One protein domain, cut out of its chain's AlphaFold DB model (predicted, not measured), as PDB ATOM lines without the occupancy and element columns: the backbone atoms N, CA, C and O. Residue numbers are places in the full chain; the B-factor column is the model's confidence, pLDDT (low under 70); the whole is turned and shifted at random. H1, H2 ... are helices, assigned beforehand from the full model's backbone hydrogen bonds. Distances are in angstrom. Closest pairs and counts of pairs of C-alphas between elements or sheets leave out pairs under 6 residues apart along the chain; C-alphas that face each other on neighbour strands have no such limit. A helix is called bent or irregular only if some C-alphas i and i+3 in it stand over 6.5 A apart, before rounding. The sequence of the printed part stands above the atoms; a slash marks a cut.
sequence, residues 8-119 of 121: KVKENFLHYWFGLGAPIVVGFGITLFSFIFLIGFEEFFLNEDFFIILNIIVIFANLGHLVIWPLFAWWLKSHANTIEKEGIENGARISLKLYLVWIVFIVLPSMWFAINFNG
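What this domain is: This is residues 8 to 119 of the 121 residues of an uncharacterized protein of Euryarchaeota archaeon (UniProt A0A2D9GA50). Two long helices, H1 and H3, lie side by side and run opposite ways, with little H2 at the turn between them; at the other end of the pair a third long helix, H4, folds back and splays away like one limb of a V. Its first arm, H4a, packs on the pair, while residues 108 to 119, with arm H4b, stick out free. The printed part has 112 residues with four named helices, H1 to H4 in chain order, and no named strand: all helix. It is loose, with a radius of gyration of the C-alphas of 17.5 A, and elongated, spanning 56 by 30 by 21 A.

How they stand to each other: Start with H1, residues 8 to 40, and H3, residues 48 to 82, the hub: they touch at a shallow tilt of 8 degrees, closest at the C-alphas of Thr 31 and Ala 61, 4.1 A apart. H2, residues 42 to 45, touches H3 only at the corner, C-alphas 45 and 54 being closest at 6.2 A. H4, residues 86 to 117, was assigned as one helix by its hydrogen bonds but is bent: C-alphas 105 and 108 are 6.6 A apart, and H4a, residues 86 to 105, and H4b, residues 108 to 117, stand at 19 degrees. H4a touches H1 with residues 86 to 95 alone, the same way at a steep tilt of 39 degrees, closest at the C-alphas of Leu 20 and Gly 91, 4.1 A. H3 and H4a form a helical hairpin at a steep tilt of 42 degrees, touching closest at C-alphas 77 and 89, 4.6 A. H1, H3 and H4a make an up-and-down bundle, each running against the one before. H4b is apart from H1, H2 and H3. Every O i to N i+4 pair is within hydrogen-bond range in H4a and H4b, against 27 of 29 in H1 and 26 of 31 in H3; H2 is too short for such a pair.

Where its parts are: Find C-alpha 8 at (361.125, 366.240, 407.277); H1 runs 44.7 A from there, with a kink of 34 degrees near residue 23. H3 begins at C-alpha 48, (380.630, 370.512, 353.781), and runs 48.9 A, with a kink of 45 degrees near residue 64; it is irregular, C-alphas 49 and 52 being 7.7 A apart. H4a covers 28.5 A and H4b 13.9 A, ending at C-alpha 117, (353.531, 368.453, 355.136).

The domain as a whole: Look to Lys 8 and Glu 48 for the two C-alphas farthest apart, 57.1 A. The printed part has no cut, and the three links are tight. The mean pLDDT of the printed part is 92.1; residue 119 is under 70.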
ATOM      1  N   LYS A   8     361.402 367.458 408.041       81.00
ATOM      2  CA  LYS A   8     361.125 366.240 407.277       81.00
ATOM      3  C   LYS A   8     360.234 366.498 406.064       81.00
ATOM      4  O   LYS A   8     360.462 365.939 404.992       81.00
ATOM      5  N   VAL A   9     359.221 367.354 406.205       84.12
ATOM      6  CA  VAL A   9     358.318 367.726 405.101       84.12
ATOM      7  C   VAL A   9     359.074 368.550 404.062       84.12
ATOM      8  O   VAL A   9     358.924 368.322 402.861       84.12
ATOM      9  N   LYS A  10     359.935 369.464 404.518       87.44
ATOM     10  CA  LYS A  10     360.797 370.264 403.643       87.44
ATOM     11  C   LYS A  10     361.782 369.388 402.864       87.44
ATOM     12  O   LYS A  10     361.911 369.560 401.652       87.44
ATOM     13  N   GLU A  11     362.440 368.442 403.529       88.25
ATOM     14  CA  GLU A  11     363.377 367.505 402.899       88.25
ATOM     15  C   GLU A  11     362.672 366.645 401.838       88.25
ATOM     16  O   GLU A  11     363.137 366.551 400.702       88.25
ATOM     17  N   ASN A  12     361.502 366.083 402.161       88.38
ATOM     18  CA  ASN A  12     360.748 365.268 401.207       88.38
ATOM     19  C   ASN A  12     360.277 366.069 399.989       88.38
ATOM     20  O   ASN A  12     360.314 365.565 398.866       88.38
ATOM     21  N   PHE A  13     359.867 367.322 400.191       90.50
ATOM     22  CA  PHE A  13     359.486 368.211 399.097       90.50
ATOM     23  C   PHE A  13     360.672 368.517 398.174       90.50
ATOM     24  O   PHE A  13     360.536 368.438 396.954       90.50
ATOM     25  N   LEU A  14     361.853 368.804 398.732       93.25
ATOM     26  CA  LEU A  14     363.071 369.023 397.944       93.25
ATOM     27  C   LEU A  14     363.457 367.778 397.141       93.25
ATOM     28  O   LEU A  14     363.745 367.877 395.950       93.25
ATOM     29  N   HIS A  15     363.400 366.602 397.763       94.38
ATOM     30  CA  HIS A  15     363.649 365.327 397.094       94.38
ATOM     31  C   HIS A  15     362.664 365.041 395.963       94.38
ATOM     32  O   HIS A  15     363.072 364.573 394.900       94.38
ATOM     33  N   TYR A  16     361.390 365.370 396.160       95.62
ATOM     34  CA  TYR A  16     360.385 365.283 395.109       95.62
ATOM     35  C   TYR A  16     360.733 366.169 393.914       95.62
ATOM     36  O   TYR A  16     360.773 365.687 392.782       95.62
ATOM     37  N   TRP A  17     361.047 367.443 394.148       96.25
ATOM     38  CA  TRP A  17     361.431 368.354 393.068       96.25
ATOM     39  C   TRP A  17     362.736 367.963 392.397       96.25
ATOM     40  O   TRP A  17     362.864 368.145 391.191       96.25
ATOM     41  N   PHE A  18     363.675 367.386 393.139       96.44
ATOM     42  CA  PHE A  18     364.893 366.839 392.563       96.44
ATOM     43  C   PHE A  18     364.584 365.667 391.620       96.44
ATOM     44  O   PHE A  18     364.969 365.708 390.453       96.44
ATOM     45  N   GLY A  19     363.823 364.669 392.084       95.50
ATOM     46  CA  GLY A  19     363.421 363.519 391.268       95.50
ATOM     47  C   GLY A  19     362.598 363.910 390.039       95.50
ATOM     48  O   GLY A  19     362.736 363.308 388.977       95.50
ATOM     49  N   LEU A  20     361.763 364.943 390.166       97.69
ATOM     50  CA  LEU A  20     360.943 365.467 389.079       97.69
ATOM     51  C   LEU A  20     361.755 366.302 388.084       97.69
ATOM     52  O   LEU A  20     361.735 366.032 386.883       97.69
ATOM     53  N   GLY A  21     362.419 367.335 388.591       96.56
ATOM     54  CA  GLY A  21     363.002 368.419 387.813       96.56
ATOM     55  C   GLY A  21     364.372 368.093 387.240       96.56
ATOM     56  O   GLY A  21     364.641 368.495 386.113       96.56
ATOM     57  N   ALA A  22     365.217 367.335 387.948       97.31
ATOM     58  CA  ALA A  22     366.558 367.028 387.448       97.31
ATOM     59  C   ALA A  22     366.524 366.298 386.088       97.31
ATOM     60  O   ALA A  22     367.232 366.738 385.182       97.31
ATOM     61  N   PRO A  23     365.663 365.283 385.860       97.62
ATOM     62  CA  PRO A  23     365.519 364.667 384.540       97.62
ATOM     63  C   PRO A  23     365.098 365.624 383.429       97.62
ATOM     64  O   PRO A  23     365.660 365.575 382.336       97.62
ATOM     65  N   ILE A  24     364.152 366.515 383.728       97.50
ATOM     66  CA  ILE A  24     363.627 367.505 382.780       97.50
ATOM     67  C   ILE A  24     364.736 368.483 382.394       97.50
ATOM     68  O   ILE A  24     365.000 368.694 381.214       97.50
ATOM     69  N   VAL A  25     365.401 369.057 383.400       97.75
ATOM     70  CA  VAL A  25     366.459 370.053 383.218       97.75
ATOM     71  C   VAL A  25     367.648 369.454 382.484       97.75
ATOM     72  O   VAL A  25     368.177 370.102 381.592       97.75
ATOM     73  N   VAL A  26     368.060 368.225 382.800       97.44
ATOM     74  CA  VAL A  26     369.166 367.569 382.088       97.44
ATOM     75  C   VAL A  26     368.775 367.265 380.644       97.44
ATOM     76  O   VAL A  26     369.522 367.605 379.731       97.44
ATOM     77  N   GLY A  27     367.601 366.672 380.414       96.75
ATOM     78  CA  GLY A  27     367.165 366.315 379.067       96.75
ATOM     79  C   GLY A  27     367.008 367.528 378.153       96.75
ATOM     80  O   GLY A  27     367.654 367.608 377.109       96.75
ATOM     81  N   PHE A  28     366.203 368.510 378.565       96.62
ATOM     82  CA  PHE A  28     366.047 369.749 377.799       96.62
ATOM     83  C   PHE A  28     367.300 370.615 377.814       96.62
ATOM     84  O   PHE A  28     367.546 371.311 376.839       96.62
ATOM     85  N   GLY A  29     368.102 370.576 378.875       96.75
ATOM     86  CA  GLY A  29     369.363 371.306 378.955       96.75
ATOM     87  C   GLY A  29     370.342 370.858 377.878       96.75
ATOM     88  O   GLY A  29     370.931 371.705 377.219       96.75
ATOM     89  N   ILE A  30     370.447 369.549 377.630       95.88
ATOM     90  CA  ILE A  30     371.254 369.008 376.526       95.88
ATOM     91  C   ILE A  30     370.696 369.478 375.182       95.88
ATOM     92  O   ILE A  30     371.444 370.011 374.371       95.88
ATOM     93  N   THR A  31     369.382 369.361 374.976       95.00
ATOM     94  CA  THR A  31     368.726 369.835 373.749       95.00
ATOM     95  C   THR A  31     368.977 371.328 373.496       95.00
ATOM     96  O   THR A  31     369.398 371.710 372.407       95.00
ATOM     97  N   LEU A  32     368.758 372.176 374.502       95.69
ATOM     98  CA  LEU A  32     368.953 373.624 374.417       95.69
ATOM     99  C   LEU A  32     370.420 373.985 374.198       95.69
ATOM    100  O   LEU A  32     370.716 374.838 373.369       95.69
ATOM    101  N   PHE A  33     371.336 373.326 374.906       95.38
ATOM    102  CA  PHE A  33     372.767 373.539 374.732       95.38
ATOM    103  C   PHE A  33     373.211 373.201 373.305       95.38
ATOM    104  O   PHE A  33     373.916 373.994 372.682       95.38
ATOM    105  N   SER A  34     372.740 372.080 372.748       93.94
ATOM    106  CA  SER A  34     372.998 371.726 371.350       93.94
ATOM    107  C   SER A  34     372.454 372.776 370.381       93.94
ATOM    108  O   SER A  34     373.157 373.142 369.447       93.94
ATOM    109  N   PHE A  35     371.253 373.318 370.611       92.31
ATOM    110  CA  PHE A  35     370.715 374.387 369.764       92.31
ATOM    111  C   PHE A  35     371.506 375.692 369.858       92.31
ATOM    112  O   PHE A  35     371.780 376.302 368.829       92.31
ATOM    113  N   ILE A  36     371.915 376.107 371.060       93.38
ATOM    114  CA  ILE A  36     372.777 377.285 371.240       93.38
ATOM    115  C   ILE A  36     374.079 377.103 370.459       93.38
ATOM    116  O   ILE A  36     374.540 378.035 369.806       93.38
ATOM    117  N   PHE A  37     374.648 375.898 370.493       90.56
ATOM    118  CA  PHE A  37     375.853 375.581 369.741       90.56
ATOM    119  C   PHE A  37     375.620 375.618 368.223       90.56
ATOM    120  O   PHE A  37     376.424 376.194 367.500       90.56
ATOM    121  N   LEU A  38     374.502 375.072 367.733       90.00
ATOM    122  CA  LEU A  38     374.152 375.129 366.308       90.00
ATOM    123  C   LEU A  38     373.988 376.565 365.807       90.00
ATOM    124  O   LEU A  38     374.525 376.904 364.760       90.00
ATOM    125  N   ILE A  39     373.287 377.405 366.568       89.19
ATOM    126  CA  ILE A  39     373.041 378.806 366.205       89.19
ATOM    127  C   ILE A  39     374.337 379.622 366.304       89.19
ATOM    128  O   ILE A  39     374.638 380.429 365.432       89.19
ATOM    129  N   GLY A  40     375.131 379.411 367.356       88.38
ATOM    130  CA  GLY A  40     376.359 380.172 367.595       88.38
ATOM    131  C   GLY A  40     377.482 379.896 366.593       88.38
ATOM    132  O   GLY A  40     378.384 380.718 366.462       88.38
ATOM    133  N   PHE A  41     377.429 378.762 365.891       85.31
ATOM    134  CA  PHE A  41     378.440 378.333 364.923       85.31
ATOM    135  C   PHE A  41     377.840 378.031 363.542       85.31
ATOM    136  O   PHE A  41     378.424 377.276 362.768       85.31
ATOM    137  N   GLU A  42     376.687 378.621 363.215       81.38
ATOM    138  CA  GLU A  42     375.956 378.363 361.967       81.38
ATOM    139  C   GLU A  42     376.848 378.517 360.723       81.38
ATOM    140  O   GLU A  42     376.928 377.601 359.907       81.38
ATOM    141  N   GLU A  43     377.609 379.615 360.627       80.12
ATOM    142  CA  GLU A  43     378.518 379.880 359.498       80.12
ATOM    143  C   GLU A  43     379.585 378.790 359.313       80.12
ATOM    144  O   GLU A  43     380.009 378.510 358.192       80.12
ATOM    145  N   PHE A  44     380.005 378.142 360.402       78.50
ATOM    146  CA  PHE A  44     381.006 377.079 360.375       78.50
ATOM    147  C   PHE A  44     380.427 375.758 359.847       78.50
ATOM    148  O   PHE A  44     381.121 375.000 359.172       78.50
ATOM    149  N   PHE A  45     379.143 375.497 360.111       76.00
ATOM    150  CA  PHE A  45     378.455 374.271 359.690       76.00
ATOM    151  C   PHE A  45     377.912 374.307 358.259       76.00
ATOM    152  O   PHE A  45     377.509 373.264 357.747       76.00
ATOM    153  N   LEU A  46     377.926 375.470 357.602       75.56
ATOM    154  CA  LEU A  46     377.597 375.595 356.178       75.56
ATOM    155  C   LEU A  46     378.704 375.058 355.257       75.56
ATOM    156  O   LEU A  46     378.463 374.859 354.068       75.56
ATOM    157  N   ASN A  47     379.904 374.815 355.789       81.06
ATOM    158  CA  ASN A  47     380.969 374.148 355.052       81.06
ATOM    159  C   ASN A  47     380.777 372.617 355.110       81.06
ATOM    160  O   ASN A  47     380.633 372.037 356.190       81.06
ATOM    161  N   GLU A  48     380.806 371.964 353.943       76.38
ATOM    162  CA  GLU A  48     380.630 370.512 353.781       76.38
ATOM    163  C   GLU A  48     381.622 369.691 354.622       76.38
ATOM    164  O   GLU A  48     381.270 368.611 355.104       76.38
ATOM    165  N   ASP A  49     382.813 370.234 354.894       83.25
ATOM    166  CA  ASP A  49     383.833 369.599 355.737       83.25
ATOM    167  C   ASP A  49     383.328 369.290 357.162       83.25
ATOM    168  O   ASP A  49     383.811 368.365 357.822       83.25
ATOM    169  N   PHE A  50     382.324 370.033 357.644       83.75
ATOM    170  CA  PHE A  50     381.764 369.901 358.992       83.75
ATOM    171  C   PHE A  50     380.413 369.182 359.034       83.75
ATOM    172  O   PHE A  50     379.815 369.066 360.109       83.75
ATOM    173  N   PHE A  51     379.953 368.620 357.912       83.31
ATOM    174  CA  PHE A  51     378.658 367.941 357.819       83.31
ATOM    175  C   PHE A  51     378.494 366.814 358.853       83.31
ATOM    176  O   PHE A  51     377.439 366.676 359.475       83.31
ATOM    177  N   ILE A  52     379.542 366.022 359.103       86.75
ATOM    178  CA  ILE A  52     379.506 364.944 360.111       86.75
ATOM    179  C   ILE A  52     379.280 365.517 361.516       86.75
ATOM    180  O   ILE A  52     378.466 364.996 362.279       86.75
ATOM    181  N   ILE A  53     379.977 366.601 361.857       88.06
ATOM    182  CA  ILE A  53     379.885 367.234 363.177       88.06
ATOM    183  C   ILE A  53     378.495 367.848 363.370       88.06
ATOM    184  O   ILE A  53     377.888 367.646 364.422       88.06
ATOM    185  N   LEU A  54     377.960 368.506 362.339       89.19
ATOM    186  CA  LEU A  54     376.591 369.019 362.328       89.19
ATOM    187  C   LEU A  54     375.576 367.912 362.654       89.19
ATOM    188  O   LEU A  54     374.760 368.068 363.563       89.19
ATOM    189  N   ASN A  55     375.663 366.763 361.976       88.19
ATOM    190  CA  ASN A  55     374.766 365.629 362.217       88.19
ATOM    191  C   ASN A  55     374.865 365.101 363.653       88.19
ATOM    192  O   ASN A  55     373.842 364.821 364.276       88.19
ATOM    193  N   ILE A  56     376.078 365.005 364.207       91.12
ATOM    194  CA  ILE A  56     376.276 364.595 365.603       91.12
ATOM    195  C   ILE A  56     375.545 365.557 366.545       91.12
ATOM    196  O   ILE A  56     374.805 365.112 367.420       91.12
ATOM    197  N   ILE A  57     375.694 366.868 366.356       91.81
ATOM    198  CA  ILE A  57     375.057 367.864 367.229       91.81
ATOM    199  C   ILE A  57     373.531 367.809 367.107       91.81
ATOM    200  O   ILE A  57     372.841 367.868 368.125       91.81
ATOM    201  N   VAL A  58     372.993 367.636 365.896       91.38
ATOM    202  CA  VAL A  58     371.549 367.454 365.670       91.38
ATOM    203  C   VAL A  58     371.034 366.191 366.366       91.38
ATOM    204  O   VAL A  58     369.962 366.213 366.977       91.38
ATOM    205  N   ILE A  59     371.798 365.097 366.342       92.75
ATOM    206  CA  ILE A  59     371.469 363.882 367.097       92.75
ATOM    207  C   ILE A  59     371.428 364.196 368.596       92.75
ATOM    208  O   ILE A  59     370.432 363.888 369.247       92.75
ATOM    209  N   PHE A  60     372.444 364.867 369.147       91.31
ATOM    210  CA  PHE A  60     372.456 365.271 370.560       91.31
ATOM    211  C   PHE A  60     371.276 366.179 370.930       91.31
ATOM    212  O   PHE A  60     370.661 365.977 371.981       91.31
ATOM    213  N   ALA A  61     370.903 367.107 370.043       92.50
ATOM    214  CA  ALA A  61     369.756 367.986 370.238       92.50
ATOM    215  C   ALA A  61     368.463 367.181 370.439       92.50
ATOM    216  O   ALA A  61     367.654 367.506 371.307       92.50
ATOM    217  N   ASN A  62     368.289 366.082 369.705       92.81
ATOM    218  CA  ASN A  62     367.120 365.214 369.833       92.81
ATOM    219  C   ASN A  62     367.240 364.215 370.997       92.81
ATOM    220  O   ASN A  62     366.270 363.985 371.719       92.81
ATOM    221  N   LEU A  63     368.429 363.654 371.236       95.12
ATOM    222  CA  LEU A  63     368.652 362.657 372.288       95.12
ATOM    223  C   LEU A  63     368.387 363.194 373.695       95.12
ATOM    224  O   LEU A  63     367.931 362.429 374.544       95.12
ATOM    225  N   GLY A  64     368.646 364.479 373.954       95.00
ATOM    226  CA  GLY A  64     368.454 365.087 375.273       95.00
ATOM    227  C   GLY A  64     367.061 364.824 375.850       95.00
ATOM    228  O   GLY A  64     366.891 364.084 376.822       95.00
ATOM    229  N   HIS A  65     366.040 365.398 375.227       94.69
ATOM    230  CA  HIS A  65     364.672 365.281 375.718       94.69
ATOM    231  C   HIS A  65     363.986 363.949 375.353       94.69
ATOM    232  O   HIS A  65     363.099 363.529 376.091       94.69
ATOM    233  N   LEU A  66     364.380 363.268 374.263       96.00
ATOM    234  CA  LEU A  66     363.752 362.000 373.842       96.00
ATOM    235  C   LEU A  66     364.313 360.768 374.553       96.00
ATOM    236  O   LEU A  66     363.598 359.793 374.750       96.00
ATOM    237  N   VAL A  67     365.595 360.776 374.910       96.94
ATOM    238  CA  VAL A  67     366.280 359.579 375.421       96.94
ATOM    239  C   VAL A  67     366.851 359.832 376.807       96.94
ATOM    240  O   VAL A  67     366.576 359.074 377.735       96.94
ATOM    241  N   ILE A  68     367.601 360.917 376.989       97.50
ATOM    242  CA  ILE A  68     368.302 361.171 378.251       97.50
ATOM    243  C   ILE A  68     367.310 361.496 379.369       97.50
ATOM    244  O   ILE A  68     367.450 360.956 380.464       97.50
ATOM    245  N   TRP A  69     366.273 362.294 379.101       97.81
ATOM    246  CA  TRP A  69     365.220 362.574 380.082       97.81
ATOM    247  C   TRP A  69     364.573 361.291 380.646       97.81
ATOM    248  O   TRP A  69     364.690 361.065 381.858       97.81
ATOM    249  N   PRO A  70     363.922 360.417 379.851       97.62
ATOM    250  CA  PRO A  70     363.254 359.241 380.404       97.62
ATOM    251  C   PRO A  70     364.235 358.249 381.036       97.62
ATOM    252  O   PRO A  70     363.906 357.660 382.065       97.62
ATOM    253  N   LEU A  71     365.447 358.089 380.489       97.81
ATOM    254  CA  LEU A  71     366.464 357.217 381.084       97.81
ATOM    255  C   LEU A  71     366.935 357.735 382.442       97.81
ATOM    256  O   LEU A  71     367.038 356.958 383.390       97.81
ATOM    257  N   PHE A  72     367.181 359.039 382.567       98.12
ATOM    258  CA  PHE A  72     367.634 359.622 383.823       98.12
ATOM    259  C   PHE A  72     366.523 359.602 384.883       98.12
ATOM    260  O   PHE A  72     366.781 359.253 386.034       98.12
ATOM    261  N   ALA A  73     365.270 359.862 384.493       97.75
ATOM    262  CA  ALA A  73     364.118 359.695 385.379       97.75
ATOM    263  C   ALA A  73     363.945 358.234 385.827       97.75
ATOM    264  O   ALA A  73     363.722 357.962 387.007       97.75
ATOM    265  N   TRP A  74     364.091 357.273 384.910       97.94
ATOM    266  CA  TRP A  74     364.036 355.848 385.234       97.94
ATOM    267  C   TRP A  74     365.149 355.423 386.197       97.94
ATOM    268  O   TRP A  74     364.897 354.688 387.159       97.94
ATOM    269  N   TRP A  75     366.371 355.901 385.962       97.75
ATOM    270  CA  TRP A  75     367.512 355.654 386.833       97.75
ATOM    271  C   TRP A  75     367.279 356.235 388.231       97.75
ATOM    272  O   TRP A  75     367.423 355.502 389.207       97.75
ATOM    273  N   LEU A  76     366.822 357.490 388.339       96.81
ATOM    274  CA  LEU A  76     366.492 358.110 389.628       96.81
ATOM    275  C   LEU A  76     365.405 357.336 390.367       96.81
ATOM    276  O   LEU A  76     365.553 357.078 391.556       96.81
ATOM    277  N   LYS A  77     364.342 356.919 389.673       97.00
ATOM    278  CA  LYS A  77     363.287 356.085 390.259       97.00
ATOM    279  C   LYS A  77     363.852 354.769 390.803       97.00
ATOM    280  O   LYS A  77     363.532 354.381 391.922       97.00
ATOM    281  N   SER A  78     364.670 354.078 390.011       96.12
ATOM    282  CA  SER A  78     365.249 352.785 390.394       96.12
ATOM    283  C   SER A  78     366.205 352.929 391.576       96.12
ATOM    284  O   SER A  78     366.133 352.153 392.522       96.12
ATOM    285  N   HIS A  79     367.056 353.956 391.556       94.88
ATOM    286  CA  HIS A  79     367.995 354.238 392.633       94.88
ATOM    287  C   HIS A  79     367.280 354.663 393.921       94.88
ATOM    288  O   HIS A  79     367.605 354.148 394.986       94.88
ATOM    289  N   ALA A  80     366.269 355.534 393.824       94.06
ATOM    290  CA  ALA A  80     365.460 355.991 394.956       94.06
ATOM    291  C   ALA A  80     364.756 354.839 395.683       94.06
ATOM    292  O   ALA A  80     364.703 354.845 396.910       94.06
ATOM    293  N   ASN A  81     364.274 353.846 394.930       91.06
ATOM    294  CA  ASN A  81     363.688 352.631 395.489       91.06
ATOM    295  C   ASN A  81     364.720 351.808 396.283       91.06
ATOM    296  O   ASN A  81     364.397 351.273 397.334       91.06
ATOM    297  N   THR A  82     365.975 351.744 395.825       93.69
ATOM    298  CA  THR A  82     367.056 351.037 396.537       93.69
ATOM    299  C   THR A  82     367.465 351.728 397.840       93.69
ATOM    300  O   THR A  82     367.856 351.053 398.785       93.69
ATOM    301  N   ILE A  83     367.402 353.061 397.896       93.25
ATOM    302  CA  ILE A  83     367.785 353.853 399.079       93.25
ATOM    303  C   ILE A  83     366.583 354.288 399.936       93.25
ATOM    304  O   ILE A  83     366.738 355.146 400.802       93.25
ATOM    305  N   GLU A  84     365.390 353.748 399.660       91.06
ATOM    306  CA  GLU A  84     364.130 354.031 400.369       91.06
ATOM    307  C   GLU A  84     363.788 355.537 400.468       91.06
ATOM    308  O   GLU A  84     363.209 356.023 401.441       91.06
ATOM    309  N   LYS A  85     364.136 356.319 399.435       92.00
ATOM    310  CA  LYS A  85     363.826 357.759 399.352       92.00
ATOM    311  C   LYS A  85     362.559 357.990 398.525       92.00
ATOM    312  O   LYS A  85     362.622 358.419 397.370       92.00
ATOM    313  N   GLU A  86     361.401 357.775 399.149       91.38
ATOM    314  CA  GLU A  86     360.074 357.901 398.515       91.38
ATOM    315  C   GLU A  86     359.840 359.248 397.810       91.38
ATOM    316  O   GLU A  86     359.212 359.296 396.751       91.38
ATOM    317  N   GLY A  87     360.355 360.355 398.362       92.81
ATOM    318  CA  GLY A  87     360.249 361.678 397.742       92.81
ATOM    319  C   GLY A  87     360.827 361.700 396.323       92.81
ATOM    320  O   GLY A  87     360.133 362.089 395.383       92.81
ATOM    321  N   ILE A  88     362.060 361.205 396.151       94.88
ATOM    322  CA  ILE A  88     362.739 361.142 394.846       94.88
ATOM    323  C   ILE A  88     362.000 360.187 393.910       94.88
ATOM    324  O   ILE A  88     361.785 360.518 392.744       94.88
ATOM    325  N   GLU A  89     361.576 359.024 394.413       96.50
ATOM    326  CA  GLU A  89     360.869 358.033 393.603       96.50
ATOM    327  C   GLU A  89     359.561 358.598 393.030       96.50
ATOM    328  O   GLU A  89     359.284 358.466 391.833       96.50
ATOM    329  N   ASN A  90     358.773 359.273 393.870       96.12
ATOM    330  CA  ASN A  90     357.524 359.905 393.467       96.12
ATOM    331  C   ASN A  90     357.766 361.018 392.444       96.12
ATOM    332  O   ASN A  90     357.085 361.056 391.417       96.12
ATOM    333  N   GLY A  91     358.766 361.873 392.672       97.00
ATOM    334  CA  GLY A  91     359.160 362.913 391.720       97.00
ATOM    335  C   GLY A  91     359.542 362.334 390.356       97.00
ATOM    336  O   GLY A  91     358.996 362.736 389.327       97.00
ATOM    337  N   ALA A  92     360.409 361.321 390.345       97.44
ATOM    338  CA  ALA A  92     360.860 360.648 389.129       97.44
ATOM    339  C   ALA A  92     359.712 359.949 388.381       97.44
ATOM    340  O   ALA A  92     359.632 360.003 387.151       97.44
ATOM    341  N   ARG A  93     358.763 359.347 389.107       97.81
ATOM    342  CA  ARG A  93     357.552 358.751 388.527       97.81
ATOM    343  C   ARG A  93     356.673 359.799 387.841       97.81
ATOM    344  O   ARG A  93     356.151 359.531 386.760       97.81
ATOM    345  N   ILE A  94     356.502 360.977 388.444       98.19
ATOM    346  CA  ILE A  94     355.778 362.086 387.807       98.19
ATOM    347  C   ILE A  94     356.553 362.618 386.596       98.19
ATOM    348  O   ILE A  94     355.935 362.867 385.565       98.19
ATOM    349  N   SER A  95     357.887 362.693 386.667       97.81
ATOM    350  CA  SER A  95     358.734 363.065 385.525       97.81
ATOM    351  C   SER A  95     358.507 362.145 384.318       97.81
ATOM    352  O   SER A  95     358.278 362.623 383.212       97.81
ATOM    353  N   LEU A  96     358.450 360.826 384.537       98.06
ATOM    354  CA  LEU A  96     358.143 359.848 383.484       98.06
ATOM    355  C   LEU A  96     356.729 360.017 382.908       98.06
ATOM    356  O   LEU A  96     356.535 359.886 381.702       98.06
ATOM    357  N   LYS A  97     355.729 360.329 383.742       97.94
ATOM    358  CA  LYS A  97     354.372 360.622 383.250       97.94
ATOM    359  C   LYS A  97     354.349 361.881 382.386       97.94
ATOM    360  O   LYS A  97     353.711 361.881 381.339       97.94
ATOM    361  N   LEU A  98     355.054 362.931 382.801       97.88
ATOM    362  CA  LEU A  98     355.183 364.160 382.019       97.88
ATOM    363  C   LEU A  98     355.919 363.923 380.703       97.88
ATOM    364  O   LEU A  98     355.508 364.472 379.688       97.88
ATOM    365  N   TYR A  99     356.934 363.060 380.694       97.62
ATOM    366  CA  TYR A  99     357.579 362.627 379.460       97.62
ATOM    367  C   TYR A  99     356.578 361.962 378.498       97.62
ATOM    368  O   TYR A  99     356.542 362.305 377.323       97.62
ATOM    369  N   LEU A 100     355.697 361.075 378.979       97.81
ATOM    370  CA  LEU A 100     354.659 360.479 378.123       97.81
ATOM    371  C   LEU A 100     353.701 361.531 377.550       97.81
ATOM    372  O   LEU A 100     353.372 361.478 376.368       97.81
ATOM    373  N   VAL A 101     353.285 362.503 378.367       97.81
ATOM    374  CA  VAL A 101     352.478 363.644 377.904       97.81
ATOM    375  C   VAL A 101     353.238 364.425 376.828       97.81
ATOM    376  O   VAL A 101     352.685 364.699 375.767       97.81
ATOM    377  N   TRP A 102     354.520 364.722 377.043       96.06
ATOM    378  CA  TRP A 102     355.369 365.392 376.059       96.06
ATOM    379  C   TRP A 102     355.439 364.628 374.727       96.06
ATOM    380  O   TRP A 102     355.248 365.220 373.664       96.06
ATOM    381  N   ILE A 103     355.629 363.306 374.765       96.81
ATOM    382  CA  ILE A 103     355.653 362.481 373.551       96.81
ATOM    383  C   ILE A 103     354.319 362.547 372.806       96.81
ATOM    384  O   ILE A 103     354.299 362.809 371.605       96.81
ATOM    385  N   VAL A 104     353.207 362.337 373.511       97.44
ATOM    386  CA  VAL A 104     351.879 362.244 372.892       97.44
ATOM    387  C   VAL A 104     351.417 363.577 372.316       97.44
ATOM    388  O   VAL A 104     350.855 363.602 371.225       97.44
ATOM    389  N   PHE A 105     351.642 364.678 373.032       96.88
ATOM    390  CA  PHE A 105     351.080 365.975 372.657       96.88
ATOM    391  C   PHE A 105     352.020 366.843 371.829       96.88
ATOM    392  O   PHE A 105     351.537 367.741 371.145       96.88
ATOM    393  N   ILE A 106     353.332 366.597 371.869       94.19
ATOM    394  CA  ILE A 106     354.308 367.439 371.171       94.19
ATOM    395  C   ILE A 106     355.062 366.642 370.114       94.19
ATOM    396  O   ILE A 106     355.019 367.001 368.939       94.19
ATOM    397  N   VAL A 107     355.708 365.536 370.492       93.75
ATOM    398  CA  VAL A 107     356.594 364.804 369.570       93.75
ATOM    399  C   VAL A 107     355.814 364.108 368.458       93.75
ATOM    400  O   VAL A 107     356.128 364.311 367.288       93.75
ATOM    401  N   LEU A 108     354.776 363.332 368.787       94.06
ATOM    402  CA  LEU A 108     353.999 362.603 367.778       94.06
ATOM    403  C   LEU A 108     353.298 363.537 366.775       94.06
ATOM    404  O   LEU A 108     353.422 363.284 365.576       94.06
ATOM    405  N   PRO A 109     352.630 364.634 367.191       94.00
ATOM    406  CA  PRO A 109     352.049 365.583 366.245       94.00
ATOM    407  C   PRO A 109     353.102 366.282 365.387       94.00
ATOM    408  O   PRO A 109     352.886 366.450 364.189       94.00
ATOM    409  N   SER A 110     354.255 366.640 365.964       89.56
ATOM    410  CA  SER A 110     355.349 367.274 365.212       89.56
ATOM    411  C   SER A 110     355.922 366.330 364.155       89.56
ATOM    412  O   SER A 110     356.131 366.734 363.015       89.56
ATOM    413  N   MET A 111     356.115 365.057 364.508       89.94
ATOM    414  CA  MET A 111     356.568 364.021 363.581       89.94
ATOM    415  C   MET A 111     355.539 363.774 362.472       89.94
ATOM    416  O   MET A 111     355.896 363.757 361.297       89.94
ATOM    417  N   TRP A 112     354.257 363.641 362.828       92.38
ATOM    418  CA  TRP A 112     353.172 363.498 361.855       92.38
ATOM    419  C   TRP A 112     353.137 364.677 360.881       92.38
ATOM    420  O   TRP A 112     353.033 364.475 359.671       92.38
ATOM    421  N   PHE A 113     353.251 365.903 361.391       90.56
ATOM    422  CA  PHE A 113     353.281 367.102 360.566       90.56
ATOM    423  C   PHE A 113     354.490 367.110 359.621       90.56
ATOM    424  O   PHE A 113     354.332 367.356 358.428       90.56
ATOM    425  N   ALA A 114     355.680 366.782 360.127       87.88
ATOM    426  CA  ALA A 114     356.902 366.753 359.331       87.88
ATOM    427  C   ALA A 114     356.833 365.737 358.173       87.88
ATOM    428  O   ALA A 114     357.215 366.066 357.051       87.88
ATOM    429  N   ILE A 115     356.282 364.545 358.421       88.69
ATOM    430  CA  ILE A 115     356.111 363.502 357.397       88.69
ATOM    431  C   ILE A 115     355.079 363.929 356.341       88.69
ATOM    432  O   ILE A 115     355.318 363.789 355.145       88.69
ATOM    433  N   ASN A 116     353.931 364.471 356.761       88.50
ATOM    434  CA  ASN A 116     352.813 364.730 355.845       88.50
ATOM    435  C   ASN A 116     352.903 366.070 355.098       88.50
ATOM    436  O   ASN A 116     352.362 366.182 354.002       88.50
ATOM    437  N   PHE A 117     353.545 367.088 355.680       85.31
ATOM    438  CA  PHE A 117     353.531 368.453 355.136       85.31
ATOM    439  C   PHE A 117     354.913 368.994 354.762       85.31
ATOM    440  O   PHE A 117     354.990 369.840 353.876       85.31
ATOM    441  N   ASN A 118     355.996 368.495 355.371       75.44
ATOM    442  CA  ASN A 118     357.359 368.947 355.057       75.44
ATOM    443  C   ASN A 118     358.117 368.002 354.108       75.44
ATOM    444  O   ASN A 118     359.273 368.267 353.790       75.44
ATOM    445  N   GLY A 119     357.483 366.920 353.641       56.59
ATOM    446  CA  GLY A 119     358.049 366.031 352.621       56.59
ATOM    447  C   GLY A 119     359.261 365.216 353.077       56.59
ATOM    448  O   GLY A 119     360.043 364.787 352.232       56.59
TER     449      GLY A 119